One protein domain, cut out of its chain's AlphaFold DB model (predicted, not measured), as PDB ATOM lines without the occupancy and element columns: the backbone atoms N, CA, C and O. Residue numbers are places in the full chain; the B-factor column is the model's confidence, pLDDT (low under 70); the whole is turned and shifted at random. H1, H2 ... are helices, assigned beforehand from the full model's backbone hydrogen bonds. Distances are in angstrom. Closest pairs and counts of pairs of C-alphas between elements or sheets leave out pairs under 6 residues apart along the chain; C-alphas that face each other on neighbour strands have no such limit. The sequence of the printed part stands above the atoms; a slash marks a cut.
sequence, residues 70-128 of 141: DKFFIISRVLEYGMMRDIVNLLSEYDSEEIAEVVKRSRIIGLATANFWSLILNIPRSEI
ATOM      1  N   ASP A  70     215.395 178.067 225.709       90.94
ATOM      2  CA  ASP A  70     215.593 178.406 224.299       90.94
ATOM      3  C   ASP A  70     216.544 179.595 224.117       90.94
ATOM      4  O   ASP A  70     216.694 180.114 223.011       90.94
ATOM      5  N   LYS A  71     217.235 180.018 225.187       92.06
ATOM      6  CA  LYS A  71     218.165 181.159 225.208       92.06
ATOM      7  C   LYS A  71     219.118 181.175 224.016       92.06
ATOM      8  O   LYS A  71     219.273 182.191 223.346       92.06
ATOM      9  N   PHE A  72     219.748 180.034 223.740       93.38
ATOM     10  CA  PHE A  72     220.724 179.912 222.660       93.38
ATOM     11  C   PHE A  72     220.109 180.203 221.288       93.38
ATOM     12  O   PHE A  72     220.706 180.896 220.461       93.38
ATOM     13  N   PHE A  73     218.904 179.681 221.060       92.44
ATOM     14  CA  PHE A  73     218.154 179.883 219.832       92.44
ATOM     15  C   PHE A  73     217.684 181.336 219.720       92.44
ATOM     16  O   PHE A  73     217.979 181.986 218.722       92.44
ATOM     17  N   ILE A  74     217.058 181.875 220.771       92.56
ATOM     18  CA  ILE A  74     216.568 183.261 220.822       92.56
ATOM     19  C   ILE A  74     217.695 184.249 220.514       92.56
ATOM     20  O   ILE A  74     217.567 185.046 219.586       92.56
ATOM     21  N   ILE A  75     218.814 184.165 221.242       94.25
ATOM     22  CA  ILE A  75     219.967 185.050 221.041       94.25
ATOM     23  C   ILE A  75     220.484 184.907 219.607       94.25
ATOM     24  O   ILE A  75     220.594 185.907 218.907       94.25
ATOM     25  N   SER A  76     220.732 183.683 219.128       94.38
ATOM     26  CA  SER A  76     221.252 183.472 217.768       94.38
ATOM     27  C   SER A  76     220.368 184.115 216.697       94.38
ATOM     28  O   SER A  76     220.869 184.749 215.774       94.38
ATOM     29  N   ARG A  77     219.046 183.969 216.826       93.00
ATOM     30  CA  ARG A  77     218.064 184.485 215.868       93.00
ATOM     31  C   ARG A  77     217.983 186.002 215.880       93.00
ATOM     32  O   ARG A  77     217.947 186.618 214.819       93.00
ATOM     33  N   VAL A  78     217.975 186.599 217.067       93.81
ATOM     34  CA  VAL A  78     217.904 188.054 217.218       93.81
ATOM     35  C   VAL A  78     219.205 188.719 216.770       93.81
ATOM     36  O   VAL A  78     219.144 189.752 216.114       93.81
ATOM     37  N   LEU A  79     220.369 188.127 217.041       94.06
ATOM     38  CA  LEU A  79     221.647 188.671 216.568       94.06
ATOM     39  C   LEU A  79     221.797 188.614 215.039       94.06
ATOM     40  O   LEU A  79     222.445 189.495 214.480       94.06
ATOM     41  N   GLU A  80     221.224 187.595 214.388       93.88
ATOM     42  CA  GLU A  80     221.319 187.385 212.935       93.88
ATOM     43  C   GLU A  80     220.268 188.175 212.141       93.88
ATOM     44  O   GLU A  80     220.586 188.752 211.105       93.88
ATOM     45  N   TYR A  81     219.022 188.230 212.622       92.50
ATOM     46  CA  TYR A  81     217.887 188.777 211.861       92.50
ATOM     47  C   TYR A  81     217.155 189.931 212.563       92.50
ATOM     48  O   TYR A  81     216.184 190.471 212.026       92.50
ATOM     49  N   GLY A  82     217.580 190.302 213.772       90.06
ATOM     50  CA  GLY A  82     216.913 191.307 214.593       90.06
ATOM     51  C   GLY A  82     217.067 192.728 214.075       90.06
ATOM     52  O   GLY A  82     218.099 193.126 213.536       90.06
ATOM     53  N   MET A  83     216.029 193.535 214.291       90.31
ATOM     54  CA  MET A  83     216.120 194.981 214.125       90.31
ATOM     55  C   MET A  83     216.677 195.617 215.400       90.31
ATOM     56  O   MET A  83     216.680 195.013 216.470       90.31
ATOM     57  N   MET A  84     217.055 196.895 215.326       88.88
ATOM     58  CA  MET A  84     217.636 197.622 216.463       88.88
ATOM     59  C   MET A  84     216.811 197.510 217.759       88.88
ATOM     60  O   MET A  84     217.368 197.383 218.843       88.88
ATOM     61  N   ARG A  85     215.474 197.511 217.658       88.31
ATOM     62  CA  ARG A  85     214.582 197.347 218.822       88.31
ATOM     63  C   ARG A  85     214.712 195.965 219.467       88.31
ATOM     64  O   ARG A  85     214.711 195.872 220.689       88.31
ATOM     65  N   ASP A  86     214.845 194.918 218.658       89.62
ATOM     66  CA  ASP A  86     215.009 193.542 219.129       89.62
ATOM     67  C   ASP A  86     216.364 193.369 219.817       89.62
ATOM     68  O   ASP A  86     216.440 192.762 220.881       89.62
ATOM     69  N   ILE A  87     217.414 193.980 219.256       90.69
ATOM     70  CA  ILE A  87     218.757 193.998 219.845       90.69
ATOM     71  C   ILE A  87     218.756 194.679 221.217       90.69
ATOM     72  O   ILE A  87     219.309 194.135 222.169       90.69
ATOM     73  N   VAL A  88     218.121 195.848 221.346       90.12
ATOM     74  CA  VAL A  88     218.030 196.556 222.634       90.12
ATOM     75  C   VAL A  88     217.313 195.699 223.677       90.12
ATOM     76  O   VAL A  88     217.796 195.586 224.800       90.12
ATOM     77  N   ASN A  89     216.208 195.053 223.296       89.38
ATOM     78  CA  ASN A  89     215.477 194.158 224.191       89.38
ATOM     79  C   ASN A  89     216.322 192.935 224.581       89.38
ATOM     80  O   ASN A  89     216.315 192.522 225.738       89.38
ATOM     81  N   LEU A  90     217.089 192.376 223.643       91.19
ATOM     82  CA  LEU A  90     217.991 191.258 223.914       91.19
ATOM     83  C   LEU A  90     219.057 191.636 224.949       91.19
ATOM     84  O   LEU A  90     219.258 190.908 225.914       91.19
ATOM     85  N   LEU A  91     219.697 192.793 224.766       90.12
ATOM     86  CA  LEU A  91     220.739 193.308 225.658       90.12
ATOM     87  C   LEU A  91     220.204 193.723 227.037       90.12
ATOM     88  O   LEU A  91     220.984 193.841 227.977       90.12
ATOM     89  N   SER A  92     218.898 193.977 227.170       89.25
ATOM     90  CA  SER A  92     218.276 194.222 228.475       89.25
ATOM     91  C   SER A  92     217.915 192.944 229.234       89.25
ATOM     92  O   SER A  92     217.761 193.000 230.452       89.25
ATOM     93  N   GLU A  93     217.761 191.819 228.531       88.44
ATOM     94  CA  GLU A  93     217.303 190.546 229.107       88.44
ATOM     95  C   GLU A  93     218.439 189.551 229.367       88.44
ATOM     96  O   GLU A  93     218.339 188.764 230.307       88.44
ATOM     97  N   TYR A  94     219.500 189.582 228.558       90.75
ATOM     98  CA  TYR A  94     220.632 188.661 228.651       90.75
ATOM     99  C   TYR A  94     221.934 189.398 228.933       90.75
ATOM    100  O   TYR A  94     222.188 190.477 228.391       90.75
ATOM    101  N   ASP A  95     222.791 188.770 229.736       92.06
ATOM    102  CA  ASP A  95     224.103 189.324 230.038       92.06
ATOM    103  C   ASP A  95     225.031 189.217 228.817       92.06
ATOM    104  O   ASP A  95     224.950 188.288 228.005       92.06
ATOM    105  N   SER A  96     225.967 190.163 228.696       90.12
ATOM    106  CA  SER A  96     226.935 190.208 227.592       90.12
ATOM    107  C   SER A  96     227.731 188.913 227.433       90.12
ATOM    108  O   SER A  96     228.038 188.500 226.317       90.12
ATOM    109  N   GLU A  97     228.036 188.251 228.544       92.81
ATOM    110  CA  GLU A  97     228.753 186.988 228.616       92.81
ATOM    111  C   GLU A  97     227.922 185.848 228.022       92.81
ATOM    112  O   GLU A  97     228.445 185.028 227.271       92.81
ATOM    113  N   GLU A  98     226.617 185.814 228.293       93.12
ATOM    114  CA  GLU A  98     225.718 184.805 227.728       93.12
ATOM    115  C   GLU A  98     225.589 184.977 226.218       93.12
ATOM    116  O   GLU A  98     225.647 184.000 225.467       93.12
ATOM    117  N   ILE A  99     225.472 186.227 225.767       94.69
ATOM    118  CA  ILE A  99     225.416 186.576 224.349       94.69
ATOM    119  C   ILE A  99     226.730 186.187 223.664       94.69
ATOM    120  O   ILE A  99     226.708 185.541 222.612       94.69
ATOM    121  N   ALA A 100     227.875 186.498 224.275       94.19
ATOM    122  CA  ALA A 100     229.186 186.127 223.755       94.19
ATOM    123  C   ALA A 100     229.338 184.606 223.612       94.19
ATOM    124  O   ALA A 100     229.803 184.123 222.580       94.19
ATOM    125  N   GLU A 101     228.888 183.833 224.601       94.06
ATOM    126  CA  GLU A 101     228.914 182.369 224.547       94.06
ATOM    127  C   GLU A 101     228.031 181.782 223.439       94.06
ATOM    128  O   GLU A 101     228.319 180.696 222.922       94.06
ATOM    129  N   VAL A 102     226.957 182.473 223.054       94.62
ATOM    130  CA  VAL A 102     226.160 182.093 221.882       94.62
ATOM    131  C   VAL A 102     226.911 182.429 220.597       94.62
ATOM    132  O   VAL A 102     227.040 181.555 219.744       94.62
ATOM    133  N   VAL A 103     227.483 183.631 220.473       94.12
ATOM    134  CA  VAL A 103     228.262 184.043 219.286       94.12
ATOM    135  C   VAL A 103     229.416 183.079 218.997       94.12
ATOM    136  O   VAL A 103     229.624 182.695 217.850       94.12
ATOM    137  N   LYS A 104     230.131 182.617 220.029       91.38
ATOM    138  CA  LYS A 104     231.266 181.685 219.880       91.38
ATOM    139  C   LYS A 104     230.879 180.303 219.345       91.38
ATOM    140  O   LYS A 104     231.701 179.631 218.714       91.38
ATOM    141  N   ARG A 105     229.659 179.843 219.648       90.50
ATOM    142  CA  ARG A 105     229.232 178.441 219.470       90.50
ATOM    143  C   ARG A 105     228.113 178.257 218.449       90.50
ATOM    144  O   ARG A 105     227.865 177.123 218.037       90.50
ATOM    145  N   SER A 106     227.408 179.324 218.078       89.94
ATOM    146  CA  SER A 106     226.240 179.241 217.204       89.94
ATOM    147  C   SER A 106     226.614 178.773 215.806       89.94
ATOM    148  O   SER A 106     227.617 179.185 215.239       89.94
ATOM    149  N   ARG A 107     225.771 177.899 215.253       85.00
ATOM    150  CA  ARG A 107     225.816 177.484 213.843       85.00
ATOM    151  C   ARG A 107     224.843 178.273 212.970       85.00
ATOM    152  O   ARG A 107     224.869 178.131 211.757       85.00
ATOM    153  N   ILE A 108     223.952 179.039 213.598       87.25
ATOM    154  CA  ILE A 108     222.931 179.837 212.913       87.25
ATOM    155  C   ILE A 108     223.531 181.176 212.477       87.25
ATOM    156  O   ILE A 108     223.158 181.698 211.434       87.25
ATOM    157  N   ILE A 109     224.446 181.716 213.285       91.38
ATOM    158  CA  ILE A 109     225.069 183.014 213.045       91.38
ATOM    159  C   ILE A 109     226.030 182.920 211.855       91.38
ATOM    160  O   ILE A 109     226.926 182.072 211.827       91.38
ATOM    161  N   GLY A 110     225.856 183.813 210.885       90.12
ATOM    162  CA  GLY A 110     226.723 183.917 209.720       90.12
ATOM    163  C   GLY A 110     228.098 184.504 210.056       90.12
ATOM    164  O   GLY A 110     228.288 185.190 211.058       90.12
ATOM    165  N   LEU A 111     229.075 184.287 209.172       89.44
ATOM    166  CA  LEU A 111     230.445 184.800 209.320       89.44
ATOM    167  C   LEU A 111     230.489 186.323 209.546       89.44
ATOM    168  O   LEU A 111     231.189 186.805 210.436       89.44
ATOM    169  N   ALA A 112     229.745 187.084 208.740       90.50
ATOM    170  CA  ALA A 112     229.710 188.542 208.835       90.50
ATOM    171  C   ALA A 112     229.142 189.004 210.185       90.50
ATOM    172  O   ALA A 112     229.747 189.839 210.858       90.50
ATOM    173  N   THR A 113     228.034 188.399 210.612       93.62
ATOM    174  CA  THR A 113     227.387 188.673 211.895       93.62
ATOM    175  C   THR A 113     228.291 188.312 213.071       93.62
ATOM    176  O   THR A 113     228.468 189.118 213.983       93.62
ATOM    177  N   ALA A 114     228.941 187.144 213.036       92.69
ATOM    178  CA  ALA A 114     229.893 186.731 214.063       92.69
ATOM    179  C   ALA A 114     231.065 187.717 214.175       92.69
ATOM    180  O   ALA A 114     231.434 188.105 215.282       92.69
ATOM    181  N   ASN A 115     231.614 188.179 213.046       91.81
ATOM    182  CA  ASN A 115     232.673 189.189 213.038       91.81
ATOM    183  C   ASN A 115     232.192 190.506 213.654       91.81
ATOM    184  O   ASN A 115     232.886 191.069 214.499       91.81
ATOM    185  N   PHE A 116     231.003 190.976 213.273       94.00
ATOM    186  CA  PHE A 116     230.418 192.194 213.823       94.00
ATOM    187  C   PHE A 116     230.291 192.105 215.348       94.00
ATOM    188  O   PHE A 116     230.845 192.935 216.070       94.00
ATOM    189  N   TRP A 117     229.650 191.051 215.854       94.62
ATOM    190  CA  TRP A 117     229.465 190.872 217.292       94.62
ATOM    191  C   TRP A 117     230.764 190.592 218.042       94.62
ATOM    192  O   TRP A 117     230.879 190.993 219.196       94.62
ATOM    193  N   SER A 118     231.770 189.993 217.399       92.94
ATOM    194  CA  SER A 118     233.093 189.820 218.010       92.94
ATOM    195  C   SER A 118     233.772 191.147 218.329       92.94
ATOM    196  O   SER A 118     234.403 191.275 219.374       92.94
ATOM    197  N   LEU A 119     233.592 192.154 217.468       93.31
ATOM    198  CA  LEU A 119     234.154 193.484 217.676       93.31
ATOM    199  C   LEU A 119     233.404 194.214 218.791       93.31
ATOM    200  O   LEU A 119     234.025 194.833 219.648       93.31
ATOM    201  N   ILE A 120     232.073 194.101 218.803       93.06
ATOM    202  CA  ILE A 120     231.221 194.747 219.810       93.06
ATOM    203  C   ILE A 120     231.429 194.145 221.204       93.06
ATOM    204  O   ILE A 120     231.499 194.880 222.186       93.06
ATOM    205  N   LEU A 121     231.540 192.819 221.299       92.19
ATOM    206  CA  LEU A 121     231.675 192.091 222.564       92.19
ATOM    207  C   LEU A 121     233.138 191.823 222.950       92.19
ATOM    208  O   LEU A 121     233.391 191.163 223.956       92.19
ATOM    209  N   ASN A 122     234.094 192.321 222.160       93.50
ATOM    210  CA  ASN A 122     235.529 192.110 222.344       93.50
ATOM    211  C   ASN A 122     235.909 190.618 222.491       93.50
ATOM    212  O   ASN A 122     236.694 190.237 223.361       93.50
ATOM    213  N   ILE A 123     235.323 189.770 221.643       90.94
ATOM    214  CA  ILE A 123     235.598 188.332 221.596       90.94
ATOM    215  C   ILE A 123     236.790 188.111 220.660       90.94
ATOM    216  O   ILE A 123     236.718 188.497 219.488       90.94
ATOM    217  N   PRO A 124     237.881 187.474 221.115       89.88
ATOM    218  CA  PRO A 124     238.997 187.180 220.234       89.88
ATOM    219  C   PRO A 124     238.572 186.177 219.160       89.88
ATOM    220  O   PRO A 124     237.865 185.202 219.415       89.88
ATOM    221  N   ARG A 125     239.054 186.396 217.934       85.25
ATOM    222  CA  ARG A 125     238.697 185.592 216.754       85.25
ATOM    223  C   ARG A 125     238.946 184.088 216.954       85.25
ATOM    224  O   ARG A 125     238.201 183.276 216.425       85.25
ATOM    225  N   SER A 126     239.958 183.725 217.743       85.38
ATOM    226  CA  SER A 126     240.301 182.339 218.085       85.38
ATOM    227  C   SER A 126     239.223 181.604 218.888       85.38
ATOM    228  O   SER A 126     239.185 180.380 218.863       85.38
ATOM    229  N   GLU A 127     238.352 182.324 219.598       86.62
ATOM    230  CA  GLU A 127     237.270 181.726 220.390       86.62
ATOM    231  C   GLU A 127     236.006 181.445 219.565       86.62
ATOM    232  O   GLU A 127     235.099 180.754 220.032       86.62
ATOM    233  N   ILE A 128     235.922 181.946 218.330       85.88
ATOM    234  CA  ILE A 128     234.754 181.751 217.466       85.88
ATOM    235  C   ILE A 128     234.956 180.475 216.659       85.88
ATOM    236  O   ILE A 128     235.431 180.471 215.526       85.88
TER     237      ILE A 128
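This is residues 70 to 128 of the 141 residues of an uncharacterized protein of Mesotoga sp. BH458_6_3_2_1 (UniProt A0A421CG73). Two helical hairpins, H1 with H2 and H3 with H4, pack together crosswise, H1 meeting H3 nearly at a right angle. H2 and H4 lie at opposite ends, and the last residues, 121 to 128, follow H4 without a named helix. The printed part has 59 residues, is all helix and compact, with a radius of gyration of the C-alphas of 10.2 A and spans of 28 by 21 by 19 A.

H1, residues 71 to 81, begins at C-alpha 71 (218.165, 181.159, 225.208) and is 15.4 A long. H2, residues 84 to 93, H3, residues 96 to 105, and H4, residues 111 to 120, are each 14.5 A; C-alpha 120 is at (231.221, 194.747, 219.810).

H1 and H2 touch, closest C-alphas Val 78 and Asp 86, 6.5 A, at a shallow tilt of 20 degrees, opposite ways. H1 touches H3, closest C-alphas Phe 72 and Val 102, 5.9 A, about perpendicular at 81 degrees. H3 and H4 touch, closest C-alphas Val 103 and Ala 114, 6.1 A, at a shallow tilt of 26 degrees, opposite ways. H2 and H4 are apart. In H1, H2 and H4 every O i to N i+4 pair is within hydrogen-bond range; in H3, 5 of 6.

The C-alphas of Arg 85 and Ser 126, the two farthest apart, are 29.8 A apart. The printed part has no cut, its three links are tight, and no printed residue is under 70 in pLDDT.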